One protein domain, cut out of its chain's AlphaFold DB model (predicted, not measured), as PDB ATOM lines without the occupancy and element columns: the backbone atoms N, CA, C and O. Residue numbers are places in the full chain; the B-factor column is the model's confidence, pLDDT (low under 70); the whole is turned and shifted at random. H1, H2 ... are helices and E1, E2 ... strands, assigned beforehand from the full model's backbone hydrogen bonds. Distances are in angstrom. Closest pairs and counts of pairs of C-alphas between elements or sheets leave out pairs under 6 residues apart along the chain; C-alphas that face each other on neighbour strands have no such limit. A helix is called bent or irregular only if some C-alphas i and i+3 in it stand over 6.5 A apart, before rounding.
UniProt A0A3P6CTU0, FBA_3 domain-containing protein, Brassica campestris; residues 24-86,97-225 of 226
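This is residues 24 to 86 and 97 to 225 of the 226 residues of the protein "FBA_3 domain-containing protein" of Brassica campestris (UniProt A0A3P6CTU0). Three strongly twisted sheets of four strands fan out like blades of a partial propeller, with their first strands E1, E5 and E9 gathered towards the middle and their last strands E4, E8 and E14 outward; neighbouring blades are only partly face to face. The short helix H1 grazes both the second and the third blade, H2 lies over E14 of the third blade, the small hairpin E11 and E12 follows E10, and a long unnamed stretch leads from E14 to H3 near E9. The printed part has 192 residues, with three named helices and fourteen named strands in the order E1 E2 E3 E4 E5 E6 H1 E7 E8 H2 E9 E10 E11 E12 E13 E14 H3; the class is mostly strand. The sheet orders are E1 E2 E3 E4, E5 E6 E7 E8, E9 E10 E13 E14, and E11 E12, all antiparallel. The whole is compact, with a radius of gyration of the C-alphas of 16.8 A and spans of 47 by 44 by 36 A.

E1, residues 30 to 32, begins at C-alpha 30 (-24.330, 55.373, -20.024). E2 is residues 35 to 42, 20.2 A long, and bends by 58 degrees at residue 39; E3 is residues 47 to 53, 19.6 A, and E4 residues 58 to 63, 17.0 A. E5 is residues 77 to 82, E6 residues 98 to 103, and H1 residues 107 to 110. E7, residues 112 to 120, spans 25.1 A and ends at C-alpha 120 (-41.310, 51.649, -23.518); E8 is residues 125 to 132, 23.4 A. H2 is residues 135 to 141 and irregular, with C-alphas 136 and 139 7.1 A apart. E9 is residues 145 to 151, E10 residues 156 to 162, E11 residues 164 to 166, E12 residues 173 to 175, E13 residues 183 to 189, 19.9 A, and E14 residues 194 to 200, 19.2 A. H3, residues 217 to 223, ends at C-alpha 223 (-11.583, 52.347, -29.038).

E1 E2 E3 E4 is a meander, each strand the antiparallel neighbour of the one before. N 30 and O 37 of the hairpin E1 and E2 are 2.8 A apart, within hydrogen-bond range, as are N 38 and O 50 of E2 and E3, at 3.0 A. The sheets form a stack of sheets, face to face in turn: the strands of the first stand at 42 degrees to those of E5 E6 E7 E8, and the closest C-alphas of E1 and E5, Leu 30 and Leu 79, are 6.5 A apart. In the second sheet N 80 and O 100 are 2.9 A apart. Its strands stand at 46 degrees to those of E9 E10 E13 E14; the closest C-alphas of E5 and E9, Asp 78 and Val 148, are 5.8 A apart. In this third sheet N 159 and O 186 are 2.8 A apart. E10 runs on into E11 at 87 degrees. H2 is on the third sheet, at a height over the sheet of 8.9 A, with the closest C-alphas of Gln 137 and Leu 195 of E14 7.0 A apart. H3 only grazes that sheet. O i to N i+4 pairs within range number 0 of 3 in H2 and in H3, beside 3 of 4 and 2 of 4 O i to N i+3 pairs; H1 is too short for an O i to N i+4 pair.

The C-alphas farthest apart, those of Lys 123 and Ser 204, are 49.8 A apart. Residues 87 to 96 are not printed, and C-alphas 86 and 97 are 11.3 A apart across the cut. The links E4 to E5 and E14 to H3 are long. Mean pLDDT of the printed part is 76.0; 59 residues are under 70, among them 66 to 76 and 201 to 225.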
ATOM      1  N   CYS A  24     -27.280  53.042  -4.340       80.81
ATOM      2  CA  CYS A  24     -25.850  53.022  -4.633       80.81
ATOM      3  C   CYS A  24     -25.643  52.567  -6.078       80.81
ATOM      4  O   CYS A  24     -26.174  51.524  -6.465       80.81
ATOM      5  N   SER A  25     -24.882  53.329  -6.868       81.25
ATOM      6  CA  SER A  25     -24.553  52.943  -8.248       81.25
ATOM      7  C   SER A  25     -23.801  51.613  -8.276       81.25
ATOM      8  O   SER A  25     -22.921  51.377  -7.449       81.25
ATOM      9  N   LEU A  26     -24.151  50.760  -9.236       75.62
ATOM     10  CA  LEU A  26     -23.548  49.446  -9.463       75.62
ATOM     11  C   LEU A  26     -22.684  49.411 -10.722       75.62
ATOM     12  O   LEU A  26     -21.679  48.705 -10.739       75.62
ATOM     13  N   THR A  27     -23.070  50.151 -11.761       74.75
ATOM     14  CA  THR A  27     -22.400  50.121 -13.067       74.75
ATOM     15  C   THR A  27     -21.819  51.473 -13.445       74.75
ATOM     16  O   THR A  27     -22.003  52.479 -12.750       74.75
ATOM     17  N   GLN A  28     -21.104  51.489 -14.571       74.56
ATOM     18  CA  GLN A  28     -20.727  52.731 -15.223       74.56
ATOM     19  C   GLN A  28     -21.962  53.462 -15.757       74.56
ATOM     20  O   GLN A  28     -23.028  52.881 -15.979       74.56
ATOM     21  N   ARG A  29     -21.801  54.776 -15.936       85.56
ATOM     22  CA  ARG A  29     -22.835  55.630 -16.517       85.56
ATOM     23  C   ARG A  29     -22.871  55.451 -18.034       85.56
ATOM     24  O   ARG A  29     -21.834  55.528 -18.688       85.56
ATOM     25  N   LEU A  30     -24.066  55.331 -18.592       87.12
ATOM     26  CA  LEU A  30     -24.330  55.373 -20.024       87.12
ATOM     27  C   LEU A  30     -25.054  56.678 -20.347       87.12
ATOM     28  O   LEU A  30     -26.103  56.962 -19.780       87.12
ATOM     29  N   THR A  31     -24.516  57.490 -21.253       88.62
ATOM     30  CA  THR A  31     -25.176  58.739 -21.661       88.62
ATOM     31  C   THR A  31     -25.772  58.565 -23.045       88.62
ATOM     32  O   THR A  31     -25.037  58.447 -24.018       88.62
ATOM     33  N   ILE A  32     -27.102  58.583 -23.139       84.56
ATOM     34  CA  ILE A  32     -27.813  58.543 -24.418       84.56
ATOM     35  C   ILE A  32     -28.556  59.864 -24.584       84.56
ATOM     36  O   ILE A  32     -29.464  60.205 -23.826       84.56
ATOM     37  N   LYS A  33     -28.166  60.620 -25.616       84.75
ATOM     38  CA  LYS A  33     -28.677  61.967 -25.913       84.75
ATOM     39  C   LYS A  33     -28.510  62.929 -24.728       84.75
ATOM     40  O   LYS A  33     -27.447  63.514 -24.567       84.75
ATOM     41  N   ARG A  34     -29.574  63.149 -23.952       87.38
ATOM     42  CA  ARG A  34     -29.650  64.121 -22.846       87.38
ATOM     43  C   ARG A  34     -29.943  63.459 -21.503       87.38
ATOM     44  O   ARG A  34     -30.195  64.160 -20.527       87.38
ATOM     45  N   SER A  35     -29.898  62.134 -21.465       90.19
ATOM     46  CA  SER A  35     -30.215  61.351 -20.282       90.19
ATOM     47  C   SER A  35     -29.010  60.500 -19.901       90.19
ATOM     48  O   SER A  35     -28.353  59.903 -20.759       90.19
ATOM     49  N   VAL A  36     -28.705  60.479 -18.608       91.88
ATOM     50  CA  VAL A  36     -27.661  59.640 -18.018       91.88
ATOM     51  C   VAL A  36     -28.330  58.447 -17.358       91.88
ATOM     52  O   VAL A  36     -29.201  58.619 -16.514       91.88
ATOM     53  N   TYR A  37     -27.901  57.251 -17.723       91.38
ATOM     54  CA  TYR A  37     -28.418  55.989 -17.228       91.38
ATOM     55  C   TYR A  37     -27.355  55.260 -16.416       91.38
ATOM     56  O   TYR A  37     -26.179  55.282 -16.772       91.38
ATOM     57  N   TYR A  38     -27.752  54.602 -15.335       89.88
ATOM     58  CA  TYR A  38     -26.882  53.706 -14.570       89.88
ATOM     59  C   TYR A  38     -27.721  52.681 -13.811       89.88
ATOM     60  O   TYR A  38     -28.861  52.955 -13.431       89.88
ATOM     61  N   LEU A  39     -27.170  51.489 -13.585       87.38
ATOM     62  CA  LEU A  39     -27.786  50.521 -12.688       87.38
ATOM     63  C   LEU A  39     -27.435  50.871 -11.248       87.38
ATOM     64  O   LEU A  39     -26.302  51.253 -10.945       87.38
ATOM     65  N   ALA A  40     -28.398  50.715 -10.351       85.06
ATOM     66  CA  ALA A  40     -28.220  50.977  -8.935       85.06
ATOM     67  C   ALA A  40     -28.872  49.901  -8.070       85.06
ATOM     68  O   ALA A  40     -29.882  49.308  -8.443       85.06
ATOM     69  N   SER A  41     -28.309  49.693  -6.883       80.69
ATOM     70  CA  SER A  41     -28.918  48.898  -5.824       80.69
ATOM     71  C   SER A  41     -29.693  49.812  -4.888       80.69
ATOM     72  O   SER A  41     -29.164  50.819  -4.410       80.69
ATOM     73  N   THR A  42     -30.943  49.459  -4.613       80.19
ATOM     74  CA  THR A  42     -31.764  50.128  -3.596       80.19
ATOM     75  C   THR A  42     -31.590  49.464  -2.227       80.19
ATOM     76  O   THR A  42     -31.077  48.353  -2.122       80.19
ATOM     77  N   PHE A  43     -32.048  50.122  -1.156       67.75
ATOM     78  CA  PHE A  43     -31.960  49.603   0.223       67.75
ATOM     79  C   PHE A  43     -32.555  48.190   0.407       67.75
ATOM     80  O   PHE A  43     -32.099  47.430   1.255       67.75
ATOM     81  N   TRP A  44     -33.528  47.810  -0.426       63.38
ATOM     82  CA  TRP A  44     -34.173  46.491  -0.421       63.38
ATOM     83  C   TRP A  44     -33.488  45.464  -1.341       63.38
ATOM     84  O   TRP A  44     -34.059  44.421  -1.631       63.38
ATOM     85  N   ILE A  45     -32.264  45.746  -1.807       63.91
ATOM     86  CA  ILE A  45     -31.437  44.865  -2.655       63.91
ATOM     87  C   ILE A  45     -32.047  44.631  -4.057       63.91
ATOM     88  O   ILE A  45     -31.559  43.811  -4.832       63.91
ATOM     89  N   HIS A  46     -33.068  45.399  -4.449       73.94
ATOM     90  CA  HIS A  46     -33.529  45.410  -5.837       73.94
ATOM     91  C   HIS A  46     -32.567  46.224  -6.694       73.94
ATOM     92  O   HIS A  46     -32.215  47.359  -6.341       73.94
ATOM     93  N   THR A  47     -32.180  45.640  -7.828       80.38
ATOM     94  CA  THR A  47     -31.486  46.365  -8.890       80.38
ATOM     95  C   THR A  47     -32.516  47.195  -9.642       80.38
ATOM     96  O   THR A  47     -33.592  46.706  -9.971       80.38
ATOM     97  N   VAL A  48     -32.196  48.456  -9.900       86.38
ATOM     98  CA  VAL A  48     -33.029  49.374 -10.678       86.38
ATOM     99  C   VAL A  48     -32.181  50.058 -11.736       86.38
ATOM    100  O   VAL A  48     -30.985  50.280 -11.538       86.38
ATOM    101  N   LEU A  49     -32.806  50.420 -12.849       89.31
ATOM    102  CA  LEU A  49     -32.227  51.346 -13.807       89.31
ATOM    103  C   LEU A  49     -32.610  52.757 -13.385       89.31
ATOM    104  O   LEU A  49     -33.792  53.084 -13.290       89.31
ATOM    105  N   VAL A  50     -31.614  53.596 -13.148       90.06
ATOM    106  CA  VAL A  50     -31.811  55.013 -12.869       90.06
ATOM    107  C   VAL A  50     -31.556  55.803 -14.144       90.06
ATOM    108  O   VAL A  50     -30.590  55.538 -14.855       90.06
ATOM    109  N   SER A  51     -32.426  56.766 -14.427       91.56
ATOM    110  CA  SER A  51     -32.282  57.757 -15.492       91.56
ATOM    111  C   SER A  51     -32.244  59.142 -14.874       91.56
ATOM    112  O   SER A  51     -33.102  59.464 -14.060       91.56
ATOM    113  N   PHE A  52     -31.301  59.971 -15.295       90.75
ATOM    114  CA  PHE A  52     -31.238  61.386 -14.963       90.75
ATOM    115  C   PHE A  52     -31.364  62.214 -16.242       90.75
ATOM    116  O   PHE A  52     -30.484  62.156 -17.104       90.75
ATOM    117  N   ASP A  53     -32.451  62.972 -16.374       90.44
ATOM    118  CA  ASP A  53     -32.628  63.930 -17.463       90.44
ATOM    119  C   ASP A  53     -31.866  65.220 -17.143       90.44
ATOM    120  O   ASP A  53     -32.177  65.929 -16.187       90.44
ATOM    121  N   ILE A  54     -30.859  65.540 -17.956       89.62
ATOM    122  CA  ILE A  54     -29.974  66.687 -17.723       89.62
ATOM    123  C   ILE A  54     -30.719  68.023 -17.896       89.62
ATOM    124  O   ILE A  54     -30.325  69.028 -17.309       89.62
ATOM    125  N   HIS A  55     -31.763  68.068 -18.729       88.19
ATOM    126  CA  HIS A  55     -32.482  69.300 -19.045       88.19
ATOM    127  C   HIS A  55     -33.479  69.680 -17.952       88.19
ATOM    128  O   HIS A  55     -33.529  70.847 -17.556       88.19
ATOM    129  N   TYR A  56     -34.250  68.700 -17.482       88.19
ATOM    130  CA  TYR A  56     -35.242  68.898 -16.424       88.19
ATOM    131  C   TYR A  56     -34.663  68.697 -15.020       88.19
ATOM    132  O   TYR A  56     -35.273  69.123 -14.047       88.19
ATOM    133  N   GLU A  57     -33.463  68.117 -14.919       89.12
ATOM    134  CA  GLU A  57     -32.813  67.744 -13.656       89.12
ATOM    135  C   GLU A  57     -33.647  66.741 -12.843       89.12
ATOM    136  O   GLU A  57     -33.616  66.709 -11.610       89.12
ATOM    137  N   GLU A  58     -34.382  65.889 -13.554       88.50
ATOM    138  CA  GLU A  58     -35.281  64.894 -12.987       88.50
ATOM    139  C   GLU A  58     -34.642  63.507 -12.998       88.50
ATOM    140  O   GLU A  58     -33.943  63.119 -13.935       88.50
ATOM    141  N   ILE A  59     -34.896  62.753 -11.932       88.62
ATOM    142  CA  ILE A  59     -34.448  61.370 -11.769       88.62
ATOM    143  C   ILE A  59     -35.671  60.468 -11.865       88.62
ATOM    144  O   ILE A  59     -36.661  60.680 -11.163       88.62
ATOM    145  N   SER A  60     -35.576  59.435 -12.691       88.94
ATOM    146  CA  SER A  60     -36.561  58.364 -12.813       88.94
ATOM    147  C   SER A  60     -35.911  57.027 -12.478       88.94
ATOM    148  O   SER A  60     -34.729  56.812 -12.753       88.94
ATOM    149  N   MET A  61     -36.681  56.117 -11.888       88.38
ATOM    150  CA  MET A  61     -36.236  54.766 -11.546       88.38
ATOM    151  C   MET A  61     -37.152  53.739 -12.195       88.38
ATOM    152  O   MET A  61     -38.367  53.799 -12.024       88.38
ATOM    153  N   PHE A  62     -36.558  52.769 -12.879       87.62
ATOM    154  CA  PHE A  62     -37.255  51.687 -13.562       87.62
ATOM    155  C   PHE A  62     -36.837  50.352 -12.957       87.62
ATOM    156  O   PHE A  62     -35.656  50.130 -12.674       87.62
ATOM    157  N   GLN A  63     -37.798  49.449 -12.761       87.44
ATOM    158  CA  GLN A  63     -37.468  48.078 -12.379       87.44
ATOM    159  C   GLN A  63     -36.830  47.398 -13.586       87.44
ATOM    160  O   GLN A  63     -37.432  47.375 -14.661       87.44
ATOM    161  N   VAL A  64     -35.617  46.872 -13.415       84.81
ATOM    162  CA  VAL A  64     -35.025  46.022 -14.449       84.81
ATOM    163  C   VAL A  64     -35.678  44.643 -14.399       84.81
ATOM    164  O   VAL A  64     -36.120  44.224 -13.325       84.81
ATOM    165  N   PRO A  65     -35.748  43.927 -15.530       80.62
ATOM    166  CA  PRO A  65     -36.195  42.546 -15.534       80.62
ATOM    167  C   PRO A  65     -35.384  41.744 -14.517       80.62
ATOM    168  O   PRO A  65     -34.152  41.795 -14.520       80.62
ATOM    169  N   GLU A  66     -36.073  41.025 -13.631       68.19
ATOM    170  CA  GLU A  66     -35.426  40.053 -12.758       68.19
ATOM    171  C   GLU A  66     -34.890  38.923 -13.643       68.19
ATOM    172  O   GLU A  66     -35.583  37.961 -13.965       68.19
ATOM    173  N   GLY A  67     -33.641  39.064 -14.087       54.84
ATOM    174  CA  GLY A  67     -32.840  37.909 -14.462       54.84
ATOM    175  C   GLY A  67     -32.753  36.977 -13.253       54.84
ATOM    176  O   GLY A  67     -32.818  37.429 -12.110       54.84
ATOM    177  N   ASN A  68     -32.608  35.676 -13.490       42.47
ATOM    178  CA  ASN A  68     -32.631  34.611 -12.476       42.47
ATOM    179  C   ASN A  68     -31.551  34.719 -11.365       42.47
ATOM    180  O   ASN A  68     -31.327  33.771 -10.616       42.47
ATOM    181  N   THR A  69     -30.858  35.845 -11.235       46.62
ATOM    182  CA  THR A  69     -29.757  36.101 -10.310       46.62
ATOM    183  C   THR A  69     -30.192  37.024  -9.176       46.62
ATOM    184  O   THR A  69     -29.661  38.111  -8.941       46.62
ATOM    185  N   LEU A  70     -31.127  36.512  -8.372       43.81
ATOM    186  CA  LEU A  70     -31.271  36.924  -6.982       43.81
ATOM    187  C   LEU A  70     -29.879  36.878  -6.315       43.81
ATOM    188  O   LEU A  70     -29.302  35.803  -6.163       43.81
ATOM    189  N   ARG A  71     -29.400  38.048  -5.860       47.03
ATOM    190  CA  ARG A  71     -28.397  38.285  -4.790       47.03
ATOM    191  C   ARG A  71     -26.981  38.757  -5.156       47.03
ATOM    192  O   ARG A  71     -26.269  39.093  -4.212       47.03
ATOM    193  N   CYS A  72     -26.537  38.859  -6.417       48.94
ATOM    194  CA  CYS A  72     -25.105  39.155  -6.668       48.94
ATOM    195  C   CYS A  72     -24.707  39.949  -7.938       48.94
ATOM    196  O   CYS A  72     -23.553  39.842  -8.351       48.94
ATOM    197  N   LEU A  73     -25.554  40.806  -8.520       56.56
ATOM    198  CA  LEU A  73     -25.121  41.699  -9.618       56.56
ATOM    199  C   LEU A  73     -24.183  42.810  -9.101       56.56
ATOM    200  O   LEU A  73     -24.583  43.580  -8.223       56.56
ATOM    201  N   PRO A  74     -22.907  42.843  -9.548       55.25
ATOM    202  CA  PRO A  74     -22.538  43.831 -10.572       55.25
ATOM    203  C   PRO A  74     -21.417  43.421 -11.558       55.25
ATOM    204  O   PRO A  74     -21.026  44.235 -12.384       55.25
ATOM    205  N   CYS A  75     -20.838  42.216 -11.490       57.62
ATOM    206  CA  CYS A  75     -19.624  41.923 -12.279       57.62
ATOM    207  C   CYS A  75     -19.899  41.585 -13.757       57.62
ATOM    208  O   CYS A  75     -19.029  41.791 -14.598       57.62
ATOM    209  N   PHE A  76     -21.093  41.074 -14.065       68.19
ATOM    210  CA  PHE A  76     -21.427  40.437 -15.352       68.19
ATOM    211  C   PHE A  76     -22.688  41.049 -15.985       68.19
ATOM    212  O   PHE A  76     -23.437  40.426 -16.739       68.19
ATOM    213  N   THR A  77     -22.989  42.287 -15.598       78.31
ATOM    214  CA  THR A  77     -24.124  43.031 -16.129       78.31
ATOM    215  C   THR A  77     -23.721  44.478 -16.292       78.31
ATOM    216  O   THR A  77     -23.261  45.095 -15.333       78.31
ATOM    217  N   ASP A  78     -23.902  45.020 -17.490       85.69
ATOM    218  CA  ASP A  78     -23.678  46.441 -17.742       85.69
ATOM    219  C   ASP A  78     -24.711  46.991 -18.733       85.69
ATOM    220  O   ASP A  78     -25.455  46.246 -19.389       85.69
ATOM    221  N   LEU A  79     -24.783  48.316 -18.792       88.94
ATOM    222  CA  LEU A  79     -25.632  49.042 -19.718       88.94
ATOM    223  C   LEU A  79     -24.926  49.209 -21.052       88.94
ATOM    224  O   LEU A  79     -23.773  49.632 -21.121       88.94
ATOM    225  N   ILE A  80     -25.665  48.947 -22.122       89.12
ATOM    226  CA  ILE A  80     -25.189  49.181 -23.474       89.12
ATOM    227  C   ILE A  80     -26.164  50.032 -24.270       89.12
ATOM    228  O   ILE A  80     -27.377  50.060 -24.033       89.12
ATOM    229  N   GLU A  81     -25.601  50.708 -25.257       88.56
ATOM    230  CA  GLU A  81     -26.345  51.364 -26.309       88.56
ATOM    231  C   GLU A  81     -26.811  50.314 -27.330       88.56
ATOM    232  O   GLU A  81     -26.013  49.536 -27.854       88.56
ATOM    233  N   TYR A  82     -28.115  50.266 -27.615       87.56
ATOM    234  CA  TYR A  82     -28.683  49.289 -28.542       87.56
ATOM    235  C   TYR A  82     -29.582  49.945 -29.588       87.56
ATOM    236  O   TYR A  82     -30.507  50.687 -29.267       87.56
ATOM    237  N   GLY A  83     -29.370  49.616 -30.862       79.69
ATOM    238  CA  GLY A  83     -30.358  49.877 -31.910       79.69
ATOM    239  C   GLY A  83     -30.164  51.123 -32.777       79.69
ATOM    240  O   GLY A  83     -31.048  51.386 -33.581       79.69
ATOM    241  N   GLY A  84     -29.039  51.846 -32.733       65.56
ATOM    242  CA  GLY A  84     -28.739  52.898 -33.726       65.56
ATOM    243  C   GLY A  84     -27.318  52.778 -34.271       65.56
ATOM    244  O   GLY A  84     -26.405  52.629 -33.482       65.56
ATOM    245  N   ARG A  85     -27.003  52.803 -35.576       60.34
ATOM    246  CA  ARG A  85     -27.696  52.719 -36.896       60.34
ATOM    247  C   ARG A  85     -26.694  51.983 -37.847       60.34
ATOM    248  O   ARG A  85     -25.590  51.709 -37.412       60.34
ATOM    249  N   VAL A  86     -26.908  51.578 -39.111       50.22
ATOM    250  CA  VAL A  86     -27.489  52.180 -40.335       50.22
ATOM    251  C   VAL A  86     -27.872  51.053 -41.313       50.22
ATOM    252  O   VAL A  86     -27.153  50.065 -41.443       50.22
ATOM    253  N   LEU A  97     -32.142  54.790 -30.885       78.25
ATOM    254  CA  LEU A  97     -31.222  54.281 -29.892       78.25
ATOM    255  C   LEU A  97     -31.936  54.020 -28.568       78.25
ATOM    256  O   LEU A  97     -32.670  54.889 -28.090       78.25
ATOM    257  N   ARG A  98     -31.718  52.840 -27.998       86.38
ATOM    258  CA  ARG A  98     -32.355  52.357 -26.776       86.38
ATOM    259  C   ARG A  98     -31.306  51.992 -25.740       86.38
ATOM    260  O   ARG A  98     -30.197  51.576 -26.071       86.38
ATOM    261  N   VAL A  99     -31.698  52.140 -24.480       89.69
ATOM    262  CA  VAL A  99     -30.952  51.608 -23.341       89.69
ATOM    263  C   VAL A  99     -31.214  50.111 -23.286       89.69
ATOM    264  O   VAL A  99     -32.366  49.678 -23.394       89.69
ATOM    265  N   ALA A 100     -30.162  49.322 -23.107       91.25
ATOM    266  CA  ALA A 100     -30.306  47.900 -22.881       91.25
ATOM    267  C   ALA A 100     -29.398  47.413 -21.752       91.25
ATOM    268  O   ALA A 100     -28.309  47.942 -21.540       91.25
ATOM    269  N   VAL A 101     -29.871  46.400 -21.032       90.06
ATOM    270  CA  VAL A 101     -29.128  45.702 -19.985       90.06
ATOM    271  C   VAL A 101     -28.630  44.392 -20.577       90.06
ATOM    272  O   VAL A 101     -29.437  43.571 -21.019       90.06
ATOM    273  N   LEU A 102     -27.313  44.209 -20.617       89.69
ATOM    274  CA  LEU A 102     -26.691  42.991 -21.123       89.69
ATOM    275  C   LEU A 102     -26.220  42.133 -19.949       89.69
ATOM    276  O   LEU A 102     -25.371  42.563 -19.173       89.69
ATOM    277  N   TYR A 103     -26.751  40.921 -19.857       87.00
ATOM    278  CA  TYR A 103     -26.348  39.886 -18.918       87.00
ATOM    279  C   TYR A 103     -25.431  38.906 -19.644       87.00
ATOM    280  O   TYR A 103     -25.818  38.308 -20.653       87.00
ATOM    281  N   ASN A 104     -24.216  38.736 -19.134       84.50
ATOM    282  CA  ASN A 104     -23.252  37.773 -19.660       84.50
ATOM    283  C   ASN A 104     -22.824  36.744 -18.600       84.50
ATOM    284  O   ASN A 104     -21.716  36.210 -18.657       84.50
ATOM    285  N   ASP A 105     -23.721  36.454 -17.653       76.94
ATOM    286  CA  ASP A 105     -23.546  35.399 -16.655       76.94
ATOM    287  C   ASP A 105     -23.257  34.052 -17.341       76.94
ATOM    288  O   ASP A 105     -24.002  33.602 -18.212       76.94
ATOM    289  N   ASP A 106     -22.159  33.407 -16.940       77.50
ATOM    290  CA  ASP A 106     -21.665  32.150 -17.515       77.50
ATOM    291  C   ASP A 106     -21.398  32.204 -19.035       77.50
ATOM    292  O   ASP A 106     -21.350  31.154 -19.692       77.50
ATOM    293  N   PHE A 107     -21.198  33.395 -19.620       85.81
ATOM    294  CA  PHE A 107     -20.849  33.521 -21.036       85.81
ATOM    295  C   PHE A 107     -19.611  32.690 -21.373       85.81
ATOM    296  O   PHE A 107     -19.589  32.034 -22.406       85.81
ATOM    297  N   GLU A 108     -18.635  32.611 -20.466       83.69
ATOM    298  CA  GLU A 108     -17.416  31.819 -20.628       83.69
ATOM    299  C   GLU A 108     -17.657  30.304 -20.713       83.69
ATOM    300  O   GLU A 108     -16.850  29.585 -21.297       83.69
ATOM    301  N   LYS A 109     -18.768  29.819 -20.143       84.19
ATOM    302  CA  LYS A 109     -19.125  28.392 -20.117       84.19
ATOM    303  C   LYS A 109     -20.107  28.023 -21.217       84.19
ATOM    304  O   LYS A 109     -20.042  26.927 -21.764       84.19
ATOM    305  N   ARG A 110     -21.070  28.908 -21.481       88.38
ATOM    306  CA  ARG A 110     -22.231  28.622 -22.334       88.38
ATOM    307  C   ARG A 110     -22.166  29.327 -23.679       88.38
ATOM    308  O   ARG A 110     -22.900  28.934 -24.580       88.38
ATOM    309  N   GLY A 111     -21.344  30.364 -23.821       89.62
ATOM    310  CA  GLY A 111     -21.350  31.231 -24.996       89.62
ATOM    311  C   GLY A 111     -22.677  31.973 -25.175       89.62
ATOM    312  O   GLY A 111     -22.978  32.408 -26.281       89.62
ATOM    313  N   VAL A 112     -23.493  32.100 -24.123       90.31
ATOM    314  CA  VAL A 112     -24.819  32.732 -24.179       90.31
ATOM    315  C   VAL A 112     -24.800  34.071 -23.455       90.31
ATOM    316  O   VAL A 112     -24.310  34.158 -22.335       90.31
ATOM    317  N   MET A 113     -25.365  35.096 -24.088       90.12
ATOM    318  CA  MET A 113     -25.678  36.377 -23.459       90.12
ATOM    319  C   MET A 113     -27.165  36.685 -23.602       90.12
ATOM    320  O   MET A 113     -27.787  36.361 -24.615       90.12
ATOM    321  N   GLU A 114     -27.726  37.355 -22.605       90.81
ATOM    322  CA  GLU A 114     -29.107  37.825 -22.621       90.81
ATOM    323  C   GLU A 114     -29.139  39.347 -22.614       90.81
ATOM    324  O   GLU A 114     -28.504  39.998 -21.793       90.81
ATOM    325  N   LEU A 115     -29.896  39.930 -23.532       91.44
ATOM    326  CA  LEU A 115     -30.069  41.366 -23.648       91.44
ATOM    327  C   LEU A 115     -31.520  41.730 -23.380       91.44
ATOM    328  O   LEU A 115     -32.430  41.201 -24.020       91.44
ATOM    329  N   TRP A 116     -31.720  42.692 -22.494       91.88
ATOM    330  CA  TRP A 116     -33.017  43.281 -22.215       91.88
ATOM    331  C   TRP A 116     -33.030  44.714 -22.707       91.88
ATOM    332  O   TRP A 116     -32.322  45.570 -22.184       91.88
ATOM    333  N   VAL A 117     -33.824  44.973 -23.735       91.56
ATOM    334  CA  VAL A 117     -33.945  46.287 -24.361       91.56
ATOM    335  C   VAL A 117     -35.153  46.992 -23.774       91.56
ATOM    336  O   VAL A 117     -36.242  46.421 -23.761       91.56
ATOM    337  N   MET A 118     -34.980  48.226 -23.303       90.00
ATOM    338  CA  MET A 118     -36.114  49.039 -22.878       90.00
ATOM    339  C   MET A 118     -36.908  49.475 -24.114       90.00
ATOM    340  O   MET A 118     -36.419  50.241 -24.949       90.00
ATOM    341  N   ASP A 119     -38.127  48.958 -24.236       86.69
ATOM    342  CA  ASP A 119     -39.009  49.192 -25.379       86.69
ATOM    343  C   ASP A 119     -39.901  50.417 -25.165       86.69
ATOM    344  O   ASP A 119     -40.051  51.229 -26.082       86.69
ATOM    345  N   ASP A 120     -40.446  50.551 -23.954       84.88
ATOM    346  CA  ASP A 120     -41.310  51.649 -23.518       84.88
ATOM    347  C   ASP A 120     -40.981  51.983 -22.054       84.88
ATOM    348  O   ASP A 120     -41.216  51.176 -21.151       84.88
ATOM    349  N   ALA A 121     -40.398  53.163 -21.827       83.56
ATOM    350  CA  ALA A 121     -39.991  53.613 -20.498       83.56
ATOM    351  C   ALA A 121     -41.195  53.967 -19.609       83.56
ATOM    352  O   ALA A 121     -41.164  53.694 -18.412       83.56
ATOM    353  N   GLU A 122     -42.267  54.525 -20.184       85.12
ATOM    354  CA  GLU A 122     -43.460  54.942 -19.432       85.12
ATOM    355  C   GLU A 122     -44.191  53.730 -18.853       85.12
ATOM    356  O   GLU A 122     -44.666  53.759 -17.719       85.12
ATOM    357  N   LYS A 123     -44.231  52.635 -19.618       86.94
ATOM    358  CA  LYS A 123     -44.866  51.375 -19.204       86.94
ATOM    359  C   LYS A 123     -43.906  50.387 -18.551       86.94
ATOM    360  O   LYS A 123     -44.326  49.283 -18.209       86.94
ATOM    361  N   ASN A 124     -42.630  50.751 -18.401       86.38
ATOM    362  CA  ASN A 124     -41.564  49.863 -17.938       86.38
ATOM    363  C   ASN A 124     -41.531  48.513 -18.692       86.38
ATOM    364  O   ASN A 124     -41.430  47.442 -18.091       86.38
ATOM    365  N   MET A 125     -41.670  48.557 -20.020       89.44
ATOM    366  CA  MET A 125     -41.672  47.363 -20.864       89.44
ATOM    367  C   MET A 125     -40.284  47.064 -21.416       89.44
ATOM    368  O   MET A 125     -39.605  47.938 -21.961       89.44
ATOM    369  N   TRP A 126     -39.915  45.788 -21.348       90.94
ATOM    370  CA  TRP A 126     -38.621  45.286 -21.785       90.94
ATOM    371  C   TRP A 126     -38.782  44.152 -22.795       90.94
ATOM    372  O   TRP A 126     -39.586  43.241 -22.597       90.94
ATOM    373  N   ALA A 127     -37.979  44.179 -23.854       91.31
ATOM    374  CA  ALA A 127     -37.873  43.099 -24.824       91.31
ATOM    375  C   ALA A 127     -36.610  42.271 -24.568       91.31
ATOM    376  O   ALA A 127     -35.499  42.805 -24.552       91.31
ATOM    377  N   ARG A 128     -36.776  40.954 -24.407       91.44
ATOM    378  CA  ARG A 128     -35.666  40.011 -24.224       91.44
ATOM    379  C   ARG A 128     -35.128  39.521 -25.566       91.44
ATOM    380  O   ARG A 128     -35.899  39.121 -26.438       91.44
ATOM    381  N   LYS A 129     -33.805  39.467 -25.696       91.88
ATOM    382  CA  LYS A 129     -33.076  38.813 -26.789       91.88
ATOM    383  C   LYS A 129     -31.981  37.922 -26.219       91.88
ATOM    384  O   LYS A 129     -31.406  38.233 -25.184       91.88
ATOM    385  N   THR A 130     -31.683  36.836 -26.917       91.81
ATOM    386  CA  THR A 130     -30.622  35.900 -26.538       91.81
ATOM    387  C   THR A 130     -29.631  35.807 -27.685       91.81
ATOM    388  O   THR A 130     -30.030  35.631 -28.836       91.81
ATOM    389  N   PHE A 131     -28.350  35.927 -27.363       92.69
ATOM    390  CA  PHE A 131     -27.248  35.811 -28.305       92.69
ATOM    391  C   PHE A 131     -26.425  34.582 -27.948       92.69
ATOM    392  O   PHE A 131     -26.115  34.362 -26.778       92.69
ATOM    393  N   VAL A 132     -26.103  33.771 -28.951       93.06
ATOM    394  CA  VAL A 132     -25.377  32.512 -28.779       93.06
ATOM    395  C   VAL A 132     -24.155  32.557 -29.674       93.06
ATOM    396  O   VAL A 132     -24.283  32.713 -30.886       93.06
ATOM    397  N   LEU A 133     -22.978  32.466 -29.063       93.50
ATOM    398  CA  LEU A 133     -21.702  32.382 -29.750       93.50
ATOM    399  C   LEU A 133     -21.615  31.069 -30.534       93.50
ATOM    400  O   LEU A 133     -22.002  30.010 -30.037       93.50
ATOM    401  N   ASP A 134     -21.069  31.142 -31.743       90.50
ATOM    402  CA  ASP A 134     -20.814  29.954 -32.547       90.50
ATOM    403  C   ASP A 134     -19.835  28.998 -31.837       90.50
ATOM    404  O   ASP A 134     -18.821  29.419 -31.269       90.50
ATOM    405  N   LEU A 135     -20.118  27.691 -31.887       88.88
ATOM    406  CA  LEU A 135     -19.300  26.665 -31.232       88.88
ATOM    407  C   LEU A 135     -17.840  26.681 -31.704       88.88
ATOM    408  O   LEU A 135     -16.938  26.421 -30.907       88.88
ATOM    409  N   SER A 136     -17.587  27.043 -32.966       90.94
ATOM    410  CA  SER A 136     -16.230  27.185 -33.506       90.94
ATOM    411  C   SER A 136     -15.425  28.278 -32.801       90.94
ATOM    412  O   SER A 136     -14.199  28.198 -32.761       90.94
ATOM    413  N   GLN A 137     -16.086  29.262 -32.185       92.19
ATOM    414  CA  GLN A 137     -15.458  30.382 -31.485       92.19
ATOM    415  C   GLN A 137     -15.346  30.170 -29.972       92.19
ATOM    416  O   GLN A 137     -14.688  30.961 -29.300       92.19
ATOM    417  N   MET A 138     -15.912  29.089 -29.424       89.50
ATOM    418  CA  MET A 138     -15.873  28.795 -27.982       89.50
ATOM    419  C   MET A 138     -14.450  28.708 -27.420       89.50
ATOM    420  O   MET A 138     -14.211  29.071 -26.270       89.50
ATOM    421  N   HIS A 139     -13.473  28.304 -28.237       88.00
ATOM    422  CA  HIS A 139     -12.063  28.271 -27.843       88.00
ATOM    423  C   HIS A 139     -11.523  29.654 -27.422       88.00
ATOM    424  O   HIS A 139     -10.609  29.738 -26.600       88.00
ATOM    425  N   LEU A 140     -12.111  30.749 -27.925       86.50
ATOM    426  CA  LEU A 140     -11.751  32.119 -27.549       86.50
ATOM    427  C   LEU A 140     -12.119  32.457 -26.099       86.50
ATOM    428  O   LEU A 140     -11.527  33.375 -25.532       86.50
ATOM    429  N   LEU A 141     -13.063  31.724 -25.498       83.81
ATOM    430  CA  LEU A 141     -13.563  32.000 -24.156       83.81
ATOM    431  C   LEU A 141     -12.661  31.450 -23.049       83.81
ATOM    432  O   LEU A 141     -12.718  31.999 -21.966       83.81
ATOM    433  N   SER A 142     -11.814  30.439 -23.311       72.81
ATOM    434  CA  SER A 142     -10.656  29.991 -22.495       72.81
ATOM    435  C   SER A 142     -10.757  30.169 -20.954       72.81
ATOM    436  O   SER A 142      -9.786  30.583 -20.316       72.81
ATOM    437  N   ASP A 143     -11.919  29.899 -20.344       72.12
ATOM    438  CA  ASP A 143     -12.204  30.156 -18.915       72.12
ATOM    439  C   ASP A 143     -11.860  31.599 -18.463       72.12
ATOM    440  O   ASP A 143     -11.334  31.887 -17.382       72.12
ATOM    441  N   ILE A 144     -12.077  32.552 -19.366       77.25
ATOM    442  CA  ILE A 144     -11.931  33.987 -19.170       77.25
ATOM    443  C   ILE A 144     -13.317  34.537 -18.889       77.25
ATOM    444  O   ILE A 144     -14.208  34.446 -19.725       77.25
ATOM    445  N   ARG A 145     -13.485  35.156 -17.722       79.31
ATOM    446  CA  ARG A 145     -14.678  35.951 -17.446       79.31
ATOM    447  C   ARG A 145     -14.556  37.294 -18.131       79.31
ATOM    448  O   ARG A 145     -13.458  37.845 -18.216       79.31
ATOM    449  N   PHE A 146     -15.681  37.824 -18.579       81.62
ATOM    450  CA  PHE A 146     -15.721  39.092 -19.285       81.62
ATOM    451  C   PHE A 146     -16.567  40.092 -18.523       81.62
ATOM    452  O   PHE A 146     -17.699  39.796 -18.146       81.62
ATOM    453  N   ARG A 147     -16.036  41.299 -18.384       81.75
ATOM    454  CA  ARG A 147     -16.820  42.470 -18.034       81.75
ATOM    455  C   ARG A 147     -17.250  43.170 -19.321       81.75
ATOM    456  O   ARG A 147     -16.441  43.353 -20.232       81.75
ATOM    457  N   VAL A 148     -18.516  43.561 -19.393       84.69
ATOM    458  CA  VAL A 148     -19.010  44.450 -20.450       84.69
ATOM    459  C   VAL A 148     -18.513  45.859 -20.136       84.69
ATOM    460  O   VAL A 148     -18.710  46.333 -19.023       84.69
ATOM    461  N   GLN A 149     -17.830  46.501 -21.080       81.31
ATOM    462  CA  GLN A 149     -17.286  47.847 -20.878       81.31
ATOM    463  C   GLN A 149     -18.162  48.915 -21.533       81.31
ATOM    464  O   GLN A 149     -18.534  49.891 -20.894       81.31
ATOM    465  N   CYS A 150     -18.447  48.761 -22.826       78.50
ATOM    466  CA  CYS A 150     -19.272  49.681 -23.605       78.50
ATOM    467  C   CYS A 150     -19.587  49.067 -24.977       78.50
ATOM    468  O   CYS A 150     -19.355  47.879 -25.217       78.50
ATOM    469  N   THR A 151     -20.098  49.887 -25.889       83.75
ATOM    470  CA  THR A 151     -20.330  49.543 -27.294       83.75
ATOM    471  C   THR A 151     -19.529  50.447 -28.221       83.75
ATOM    472  O   THR A 151     -19.406  51.644 -27.968       83.75
ATOM    473  N   THR A 152     -19.017  49.889 -29.318       83.12
ATOM    474  CA  THR A 152     -18.393  50.659 -30.403       83.12
ATOM    475  C   THR A 152     -19.447  51.432 -31.199       83.12
ATOM    476  O   THR A 152     -20.646  51.152 -31.113       83.12
ATOM    477  N   ARG A 153     -19.010  52.356 -32.066       76.50
ATOM    478  CA  ARG A 153     -19.900  53.060 -33.014       76.50
ATOM    479  C   ARG A 153     -20.635  52.128 -33.972       76.50
ATOM    480  O   ARG A 153     -21.702  52.477 -34.467       76.50
ATOM    481  N   ASN A 154     -20.060  50.957 -34.232       78.50
ATOM    482  CA  ASN A 154     -20.650  49.938 -35.093       78.50
ATOM    483  C   ASN A 154     -21.626  49.017 -34.334       78.50
ATOM    484  O   ASN A 154     -22.188  48.099 -34.929       78.50
ATOM    485  N   GLY A 155     -21.837  49.254 -33.033       81.25
ATOM    486  CA  GLY A 155     -22.721  48.457 -32.187       81.25
ATOM    487  C   GLY A 155     -22.129  47.114 -31.753       81.25
ATOM    488  O   GLY A 155     -22.879  46.223 -31.352       81.25
ATOM    489  N   GLU A 156     -20.805  46.938 -31.841       89.00
ATOM    490  CA  GLU A 156     -20.133  45.788 -31.230       89.00
ATOM    491  C   GLU A 156     -19.989  46.029 -29.727       89.00
ATOM    492  O   GLU A 156     -19.625  47.121 -29.297       89.00
ATOM    493  N   VAL A 157     -20.240  45.004 -28.922       90.00
ATOM    494  CA  VAL A 157     -20.037  45.055 -27.475       90.00
ATOM    495  C   VAL A 157     -18.561  44.828 -27.177       90.00
ATOM    496  O   VAL A 157     -17.985  43.830 -27.613       90.00
ATOM    497  N   ILE A 158     -17.961  45.735 -26.409       88.38
ATOM    498  CA  ILE A 158     -16.596  45.602 -25.911       88.38
ATOM    499  C   ILE A 158     -16.622  44.784 -24.621       88.38
ATOM    500  O   ILE A 158     -17.169  45.202 -23.600       88.38
ATOM    501  N   LEU A 159     -16.002  43.612 -24.684       88.12
ATOM    502  CA  LEU A 159     -15.811  42.678 -23.588       88.12
ATOM    503  C   LEU A 159     -14.344  42.717 -23.153       88.12
ATOM    504  O   LEU A 159     -13.432  42.473 -23.948       88.12
ATOM    505  N   VAL A 160     -14.113  43.006 -21.878       83.38
ATOM    506  CA  VAL A 160     -12.774  43.071 -21.290       83.38
ATOM    507  C   VAL A 160     -12.572  41.856 -20.385       83.38
ATOM    508  O   VAL A 160     -13.436  41.577 -19.549       83.38
ATOM    509  N   PRO A 161     -11.461  41.111 -20.527       80.94
ATOM    510  CA  PRO A 161     -11.108  40.046 -19.600       80.94
ATOM    511  C   PRO A 161     -11.075  40.548 -18.156       80.94
ATOM    512  O   PRO A 161     -10.395  41.522 -17.842       80.94
ATOM    513  N   GLN A 162     -11.770  39.848 -17.267       75.25
ATOM    514  CA  GLN A 162     -11.797  40.134 -15.842       75.25
ATOM    515  C   GLN A 162     -11.126  38.989 -15.081       75.25
ATOM    516  O   GLN A 162     -11.412  37.809 -15.297       75.25
ATOM    517  N   ASN A 163     -10.210  39.338 -14.178       71.19
ATOM    518  CA  ASN A 163      -9.574  38.381 -13.273       71.19
ATOM    519  C   ASN A 163     -10.231  38.358 -11.891       71.19
ATOM    520  O   ASN A 163      -9.786  37.631 -11.011       71.19
ATOM    521  N   THR A 164     -11.275  39.146 -11.677       67.12
ATOM    522  CA  THR A 164     -12.013  39.200 -10.425       67.12
ATOM    523  C   THR A 164     -13.346  38.461 -10.561       67.12
ATOM    524  O   THR A 164     -13.964  38.400 -11.620       67.12
ATOM    525  N   SER A 165     -13.764  37.799  -9.489       66.62
ATOM    526  CA  SER A 165     -15.022  37.056  -9.413       66.62
ATOM    527  C   SER A 165     -15.647  37.263  -8.045       66.62
ATOM    528  O   SER A 165     -14.934  37.329  -7.049       66.62
ATOM    529  N   ARG A 166     -16.972  37.376  -7.961       64.94
ATOM    530  CA  ARG A 166     -17.660  37.506  -6.674       64.94
ATOM    531  C   ARG A 166     -18.103  36.134  -6.184       64.94
ATOM    532  O   ARG A 166     -18.709  35.373  -6.934       64.94
ATOM    533  N   ASN A 167     -17.806  35.808  -4.931       65.81
ATOM    534  CA  ASN A 167     -18.330  34.607  -4.296       65.81
ATOM    535  C   ASN A 167     -19.847  34.779  -4.073       65.81
ATOM    536  O   ASN A 167     -20.233  35.713  -3.367       65.81
ATOM    537  N   PRO A 168     -20.700  33.903  -4.629       57.34
ATOM    538  CA  PRO A 168     -22.153  34.080  -4.592       57.34
ATOM    539  C   PRO A 168     -22.746  33.942  -3.182       57.34
ATOM    540  O   PRO A 168     -23.771  34.544  -2.879       57.34
ATOM    541  N   SER A 169     -22.092  33.189  -2.295       62.44
ATOM    542  CA  SER A 169     -22.576  32.924  -0.935       62.44
ATOM    543  C   SER A 169     -22.139  33.996   0.064       62.44
ATOM    544  O   SER A 169     -22.857  34.313   1.004       62.44
ATOM    545  N   THR A 170     -20.938  34.547  -0.119       66.44
ATOM    546  CA  THR A 170     -20.314  35.485   0.835       66.44
ATOM    547  C   THR A 170     -20.216  36.909   0.305       66.44
ATOM    548  O   THR A 170     -19.767  37.794   1.029       66.44
ATOM    549  N   CYS A 171     -20.588  37.139  -0.957       60.94
ATOM    550  CA  CYS A 171     -20.446  38.411  -1.664       60.94
ATOM    551  C   CYS A 171     -19.006  38.963  -1.721       60.94
ATOM    552  O   CYS A 171     -18.817  40.107  -2.147       60.94
ATOM    553  N   LYS A 172     -17.992  38.184  -1.316       68.38
ATOM    554  CA  LYS A 172     -16.583  38.599  -1.305       68.38
ATOM    555  C   LYS A 172     -15.989  38.560  -2.708       68.38
ATOM    556  O   LYS A 172     -16.221  37.610  -3.453       68.38
ATOM    557  N   MET A 173     -15.184  39.567  -3.039       68.56
ATOM    558  CA  MET A 173     -14.394  39.566  -4.267       68.56
ATOM    559  C   MET A 173     -13.202  38.614  -4.145       68.56
ATOM    560  O   MET A 173     -12.441  38.666  -3.183       68.56
ATOM    561  N   ILE A 174     -13.047  37.751  -5.141       72.50
ATOM    562  CA  ILE A 174     -11.944  36.816  -5.327       72.50
ATOM    563  C   ILE A 174     -11.169  37.281  -6.555       72.50
ATOM    564  O   ILE A 174     -11.713  37.321  -7.658       72.50
ATOM    565  N   VAL A 175      -9.894  37.605  -6.367       70.44
ATOM    566  CA  VAL A 175      -8.980  37.952  -7.459       70.44
ATOM    567  C   VAL A 175      -8.226  36.694  -7.878       70.44
ATOM    568  O   VAL A 175      -7.450  36.131  -7.107       70.44
ATOM    569  N   GLN A 176      -8.454  36.245  -9.103       66.62
ATOM    570  CA  GLN A 176      -7.691  35.184  -9.738       66.62
ATOM    571  C   GLN A 176      -6.350  35.745 -10.219       66.62
ATOM    572  O   GLN A 176      -6.274  36.771 -10.901       66.62
ATOM    573  N   ARG A 177      -5.258  35.055  -9.881       60.38
ATOM    574  CA  ARG A 177      -3.940  35.362 -10.438       60.38
ATOM    575  C   ARG A 177      -3.893  34.861 -11.880       60.38
ATOM    576  O   ARG A 177      -3.692  33.674 -12.108       60.38
ATOM    577  N   LYS A 178      -4.058  35.761 -12.850       59.91
ATOM    578  CA  LYS A 178      -3.736  35.496 -14.257       59.91
ATOM    579  C   LYS A 178      -2.486  36.281 -14.640       59.91
ATOM    580  O   LYS A 178      -2.450  37.499 -14.507       59.91
ATOM    581  N   SER A 179      -1.462  35.554 -15.086       50.44
ATOM    582  CA  SER A 179      -0.217  36.100 -15.627       50.44
ATOM    583  C   SER A 179      -0.339  36.159 -17.146       50.44
ATOM    584  O   SER A 179       0.050  35.230 -17.851       50.44
ATOM    585  N   THR A 180      -0.959  37.212 -17.667       56.06
ATOM    586  CA  THR A 180      -0.940  37.486 -19.107       56.06
ATOM    587  C   THR A 180      -0.328  38.856 -19.328       56.06
ATOM    588  O   THR A 180      -0.909  39.864 -18.947       56.06
ATOM    589  N   ILE A 181       0.835  38.879 -19.975       54.16
ATOM    590  CA  ILE A 181       1.591  40.089 -20.346       54.16
ATOM    591  C   ILE A 181       0.976  40.873 -21.521       54.16
ATOM    592  O   ILE A 181       1.513  41.897 -21.920       54.16
ATOM    593  N   ARG A 182      -0.114  40.374 -22.116       62.47
ATOM    594  CA  ARG A 182      -0.752  40.960 -23.301       62.47
ATOM    595  C   ARG A 182      -2.165  41.419 -22.984       62.47
ATOM    596  O   ARG A 182      -2.987  40.616 -22.529       62.47
ATOM    597  N   PHE A 183      -2.446  42.674 -23.307       72.00
ATOM    598  CA  PHE A 183      -3.772  43.265 -23.216       72.00
ATOM    599  C   PHE A 183      -4.601  42.873 -24.429       72.00
ATOM    600  O   PHE A 183      -4.206  43.085 -25.575       72.00
ATOM    601  N   HIS A 184      -5.758  42.276 -24.170       79.44
ATOM    602  CA  HIS A 184      -6.706  41.936 -25.214       79.44
ATOM    603  C   HIS A 184      -8.078  42.457 -24.840       79.44
ATOM    604  O   HIS A 184      -8.490  42.350 -23.686       79.44
ATOM    605  N   ILE A 185      -8.793  42.944 -25.842       86.38
ATOM    606  CA  ILE A 185     -10.229  43.184 -25.771       86.38
ATOM    607  C   ILE A 185     -10.922  42.232 -26.731       86.38
ATOM    608  O   ILE A 185     -10.332  41.726 -27.690       86.38
ATOM    609  N   PHE A 186     -12.190  41.988 -26.468       89.75
ATOM    610  CA  PHE A 186     -13.026  41.145 -27.289       89.75
ATOM    611  C   PHE A 186     -14.182  41.992 -27.798       89.75
ATOM    612  O   PHE A 186     -14.816  42.710 -27.033       89.75
ATOM    613  N   LEU A 187     -14.426  41.941 -29.101       91.56
ATOM    614  CA  LEU A 187     -15.517  42.665 -29.738       91.56
ATOM    615  C   LEU A 187     -16.555  41.638 -30.170       91.56
ATOM    616  O   LEU A 187     -16.256  40.751 -30.975       91.56
ATOM    617  N   TYR A 188     -17.745  41.731 -29.585       92.25
ATOM    618  CA  TYR A 188     -18.866  40.856 -29.899       92.25
ATOM    619  C   TYR A 188     -19.870  41.594 -30.777       92.25
ATOM    620  O   TYR A 188     -20.443  42.606 -30.375       92.25
ATOM    621  N   ASN A 189     -20.121  41.074 -31.971       91.69
ATOM    622  CA  ASN A 189     -21.099  41.644 -32.880       91.69
ATOM    623  C   ASN A 189     -22.484  41.020 -32.639       91.69
ATOM    624  O   ASN A 189     -22.721  39.853 -32.947       91.69
ATOM    625  N   LEU A 190     -23.416  41.824 -32.119       89.44
ATOM    626  CA  LEU A 190     -24.783  41.395 -31.794       89.44
ATOM    627  C   LEU A 190     -25.648  41.065 -33.027       89.44
ATOM    628  O   LEU A 190     -26.740  40.527 -32.874       89.44
ATOM    629  N   GLN A 191     -25.228  41.419 -34.245       87.50
ATOM    630  CA  GLN A 191     -26.009  41.163 -35.463       87.50
ATOM    631  C   GLN A 191     -25.756  39.771 -36.040       87.50
ATOM    632  O   GLN A 191     -26.670  39.161 -36.588       87.50
ATOM    633  N   ASN A 192     -24.521  39.283 -35.944       89.44
ATOM    634  CA  ASN A 192     -24.101  38.006 -36.525       89.44
ATOM    635  C   ASN A 192     -23.503  37.035 -35.497       89.44
ATOM    636  O   ASN A 192     -22.996  35.989 -35.889       89.44
ATOM    637  N   ASN A 193     -23.565  37.369 -34.205       92.50
ATOM    638  CA  ASN A 193     -23.063  36.565 -33.089       92.50
ATOM    639  C   ASN A 193     -21.579  36.196 -33.193       92.50
ATOM    640  O   ASN A 193     -21.153  35.158 -32.686       92.50
ATOM    641  N   HIS A 194     -20.790  37.045 -33.848       93.44
ATOM    642  CA  HIS A 194     -19.376  36.799 -34.070       93.44
ATOM    643  C   HIS A 194     -18.518  37.490 -33.009       93.44
ATOM    644  O   HIS A 194     -18.627  38.700 -32.792       93.44
ATOM    645  N   LEU A 195     -17.601  36.735 -32.406       93.56
ATOM    646  CA  LEU A 195     -16.603  37.251 -31.473       93.56
ATOM    647  C   LEU A 195     -15.246  37.400 -32.156       93.56
ATOM    648  O   LEU A 195     -14.737  36.465 -32.770       93.56
ATOM    649  N   ARG A 196     -14.609  38.559 -32.006       91.94
ATOM    650  CA  ARG A 196     -13.210  38.748 -32.410       91.94
ATOM    651  C   ARG A 196     -12.360  39.194 -31.237       91.94
ATOM    652  O   ARG A 196     -12.762  40.044 -30.450       91.94
ATOM    653  N   LYS A 197     -11.161  38.627 -31.148       89.12
ATOM    654  CA  LYS A 197     -10.140  39.003 -30.174       89.12
ATOM    655  C   LYS A 197      -9.210  40.033 -30.807       89.12
ATOM    656  O   LYS A 197      -8.682  39.796 -31.891       89.12
ATOM    657  N   VAL A 198      -9.000  41.151 -30.126       85.56
ATOM    658  CA  VAL A 198      -8.103  42.225 -30.557       85.56
ATOM    659  C   VAL A 198      -6.999  42.368 -29.519       85.56
ATOM    660  O   VAL A 198      -7.269  42.548 -28.335       85.56
ATOM    661  N   GLU A 199      -5.750  42.251 -29.961       82.19
ATOM    662  CA  GLU A 199      -4.575  42.507 -29.129       82.19
ATOM    663  C   GLU A 199      -4.253  44.001 -29.162       82.19
ATOM    664  O   GLU A 199      -4.043  44.575 -30.232       82.19
ATOM    665  N   ILE A 200      -4.211  44.626 -27.987       74.44
ATOM    666  CA  ILE A 200      -3.728  45.993 -27.828       74.44
ATOM    667  C   ILE A 200      -2.213  45.894 -27.674       74.44
ATOM    668  O   ILE A 200      -1.705  45.392 -26.671       74.44
ATOM    669  N   LYS A 201      -1.490  46.322 -28.710       69.75
ATOM    670  CA  LYS A 201      -0.028  46.401 -28.669       69.75
ATOM    671  C   LYS A 201       0.366  47.592 -27.800       69.75
ATOM    672  O   LYS A 201      -0.158  48.683 -27.989       69.75
ATOM    673  N   ASP A 202       1.265  47.343 -26.855       60.50
ATOM    674  CA  ASP A 202       1.718  48.293 -25.838       60.50
ATOM    675  C   ASP A 202       2.102  49.660 -26.439       60.50
ATOM    676  O   ASP A 202       3.041  49.763 -27.231       60.50
ATOM    677  N   THR A 203       1.388  50.716 -26.045       52.19
ATOM    678  CA  THR A 203       1.806  52.112 -26.224       52.19
ATOM    679  C   THR A 203       2.541  52.571 -24.970       52.19
ATOM    680  O   THR A 203       2.049  53.400 -24.215       52.19
ATOM    681  N   SER A 204       3.714  51.988 -24.723       46.38
ATOM    682  CA  SER A 204       4.746  52.457 -23.788       46.38
ATOM    683  C   SER A 204       4.272  53.028 -22.437       46.38
ATOM    684  O   SER A 204       4.856  54.018 -21.983       46.38
ATOM    685  N   ASN A 205       3.256  52.464 -21.770       46.16
ATOM    686  CA  ASN A 205       2.772  53.026 -20.503       46.16
ATOM    687  C   ASN A 205       2.872  52.023 -19.347       46.16
ATOM    688  O   ASN A 205       2.187  51.009 -19.278       46.16
ATOM    689  N   ARG A 206       3.789  52.333 -18.423       39.75
ATOM    690  CA  ARG A 206       4.344  51.462 -17.368       39.75
ATOM    691  C   ARG A 206       3.418  51.234 -16.170       39.75
ATOM    692  O   ARG A 206       3.885  50.829 -15.107       39.75
ATOM    693  N   TYR A 207       2.123  51.467 -16.313       43.62
ATOM    694  CA  TYR A 207       1.161  51.191 -15.256       43.62
ATOM    695  C   TYR A 207       0.500  49.846 -15.561       43.62
ATOM    696  O   TYR A 207      -0.587  49.752 -16.109       43.62
ATOM    697  N   LEU A 208       1.216  48.769 -15.250       43.50
ATOM    698  CA  LEU A 208       0.674  47.414 -15.192       43.50
ATOM    699  C   LEU A 208       0.175  47.191 -13.761       43.50
ATOM    700  O   LEU A 208       0.901  46.663 -12.921       43.50
ATOM    701  N   THR A 209      -1.048  47.618 -13.432       41.03
ATOM    702  CA  THR A 209      -1.680  47.090 -12.219       41.03
ATOM    703  C   THR A 209      -2.092  45.659 -12.492       41.03
ATOM    704  O   THR A 209      -2.795  45.369 -13.452       41.03
ATOM    705  N   ASN A 210      -1.741  44.765 -11.570       39.16
ATOM    706  CA  ASN A 210      -2.184  43.364 -11.528       39.16
ATOM    707  C   ASN A 210      -3.718  43.198 -11.368       39.16
ATOM    708  O   ASN A 210      -4.223  42.093 -11.165       39.16
ATOM    709  N   MET A 211      -4.455  44.306 -11.423       40.19
ATOM    710  CA  MET A 211      -5.902  44.394 -11.472       40.19
ATOM    711  C   MET A 211      -6.270  45.005 -12.822       40.19
ATOM    712  O   MET A 211      -5.934  46.158 -13.090       40.19
ATOM    713  N   TRP A 212      -6.989  44.238 -13.637       49.59
ATOM    714  CA  TRP A 212      -7.605  44.696 -14.890       49.59
ATOM    715  C   TRP A 212      -8.685  45.770 -14.658       49.59
ATOM    716  O   TRP A 212      -9.222  46.328 -15.604       49.59
ATOM    717  N   ASP A 213      -8.989  46.070 -13.392       42.41
ATOM    718  CA  ASP A 213     -10.120  46.893 -12.977       42.41
ATOM    719  C   ASP A 213      -9.821  48.407 -12.878       42.41
ATOM    720  O   ASP A 213     -10.752  49.163 -12.610       42.41
ATOM    721  N   ILE A 214      -8.579  48.894 -13.057       38.56
ATOM    722  CA  ILE A 214      -8.252  50.307 -12.718       38.56
ATOM    723  C   ILE A 214      -7.448  51.087 -13.780       38.56
ATOM    724  O   ILE A 214      -7.283  52.295 -13.633       38.56
ATOM    725  N   ILE A 215      -6.996  50.493 -14.889       40.25
ATOM    726  CA  ILE A 215      -6.099  51.214 -15.815       40.25
ATOM    727  C   ILE A 215      -6.711  51.438 -17.188       40.25
ATOM    728  O   ILE A 215      -7.003  50.494 -17.916       40.25
ATOM    729  N   GLY A 216      -6.834  52.726 -17.523       39.25
ATOM    730  CA  GLY A 216      -6.956  53.215 -18.891       39.25
ATOM    731  C   GLY A 216      -8.372  53.527 -19.361       39.25
ATOM    732  O   GLY A 216      -8.676  53.267 -20.519       39.25
ATOM    733  N   LEU A 217      -9.244  54.102 -18.520       41.69
ATOM    734  CA  LEU A 217     -10.498  54.712 -19.009       41.69
ATOM    735  C   LEU A 217     -10.230  55.724 -20.145       41.69
ATOM    736  O   LEU A 217     -11.041  55.820 -21.063       41.69
ATOM    737  N   ASP A 218      -9.062  56.373 -20.127       42.22
ATOM    738  CA  ASP A 218      -8.622  57.336 -21.143       42.22
ATOM    739  C   ASP A 218      -8.266  56.679 -22.498       42.22
ATOM    740  O   ASP A 218      -8.452  57.290 -23.547       42.22
ATOM    741  N   ASP A 219      -7.831  55.412 -22.516       44.81
ATOM    742  CA  ASP A 219      -7.480  54.705 -23.762       44.81
ATOM    743  C   ASP A 219      -8.704  54.053 -24.438       44.81
ATOM    744  O   ASP A 219      -8.692  53.784 -25.644       44.81
ATOM    745  N   VAL A 220      -9.796  53.835 -23.691       46.28
ATOM    746  CA  VAL A 220     -11.059  53.297 -24.232       46.28
ATOM    747  C   VAL A 220     -11.769  54.317 -25.119       46.28
ATOM    748  O   VAL A 220     -12.453  53.923 -26.065       46.28
ATOM    749  N   GLU A 221     -11.574  55.620 -24.886       48.97
ATOM    750  CA  GLU A 221     -12.133  56.650 -25.766       48.97
ATOM    751  C   GLU A 221     -11.662  56.455 -27.209       48.97
ATOM    752  O   GLU A 221     -12.493  56.508 -28.110       48.97
ATOM    753  N   ASN A 222     -10.388  56.103 -27.436       50.62
ATOM    754  CA  ASN A 222      -9.860  55.791 -28.771       50.62
ATOM    755  C   ASN A 222     -10.513  54.546 -29.394       50.62
ATOM    756  O   ASN A 222     -10.731  54.503 -30.606       50.62
ATOM    757  N   LEU A 223     -10.883  53.552 -28.580       52.84
ATOM    758  CA  LEU A 223     -11.583  52.347 -29.038       52.84
ATOM    759  C   LEU A 223     -13.038  52.628 -29.431       52.84
ATOM    760  O   LEU A 223     -13.570  51.949 -30.307       52.84
ATOM    761  N   MET A 224     -13.674  53.653 -28.851       49.78
ATOM    762  CA  MET A 224     -15.018  54.089 -29.259       49.78
ATOM    763  C   MET A 224     -15.049  54.664 -30.687       49.78
ATOM    764  O   MET A 224     -16.134  54.858 -31.235       49.78
ATOM    765  N   TYR A 225     -13.893  54.945 -31.304       51.03
ATOM    766  CA  TYR A 225     -13.787  55.406 -32.694       51.03
ATOM    767  C   TYR A 225     -13.519  54.281 -33.715       51.03
ATOM    768  O   TYR A 225     -13.504  54.584 -34.910       51.03
TER     769      TYR A 225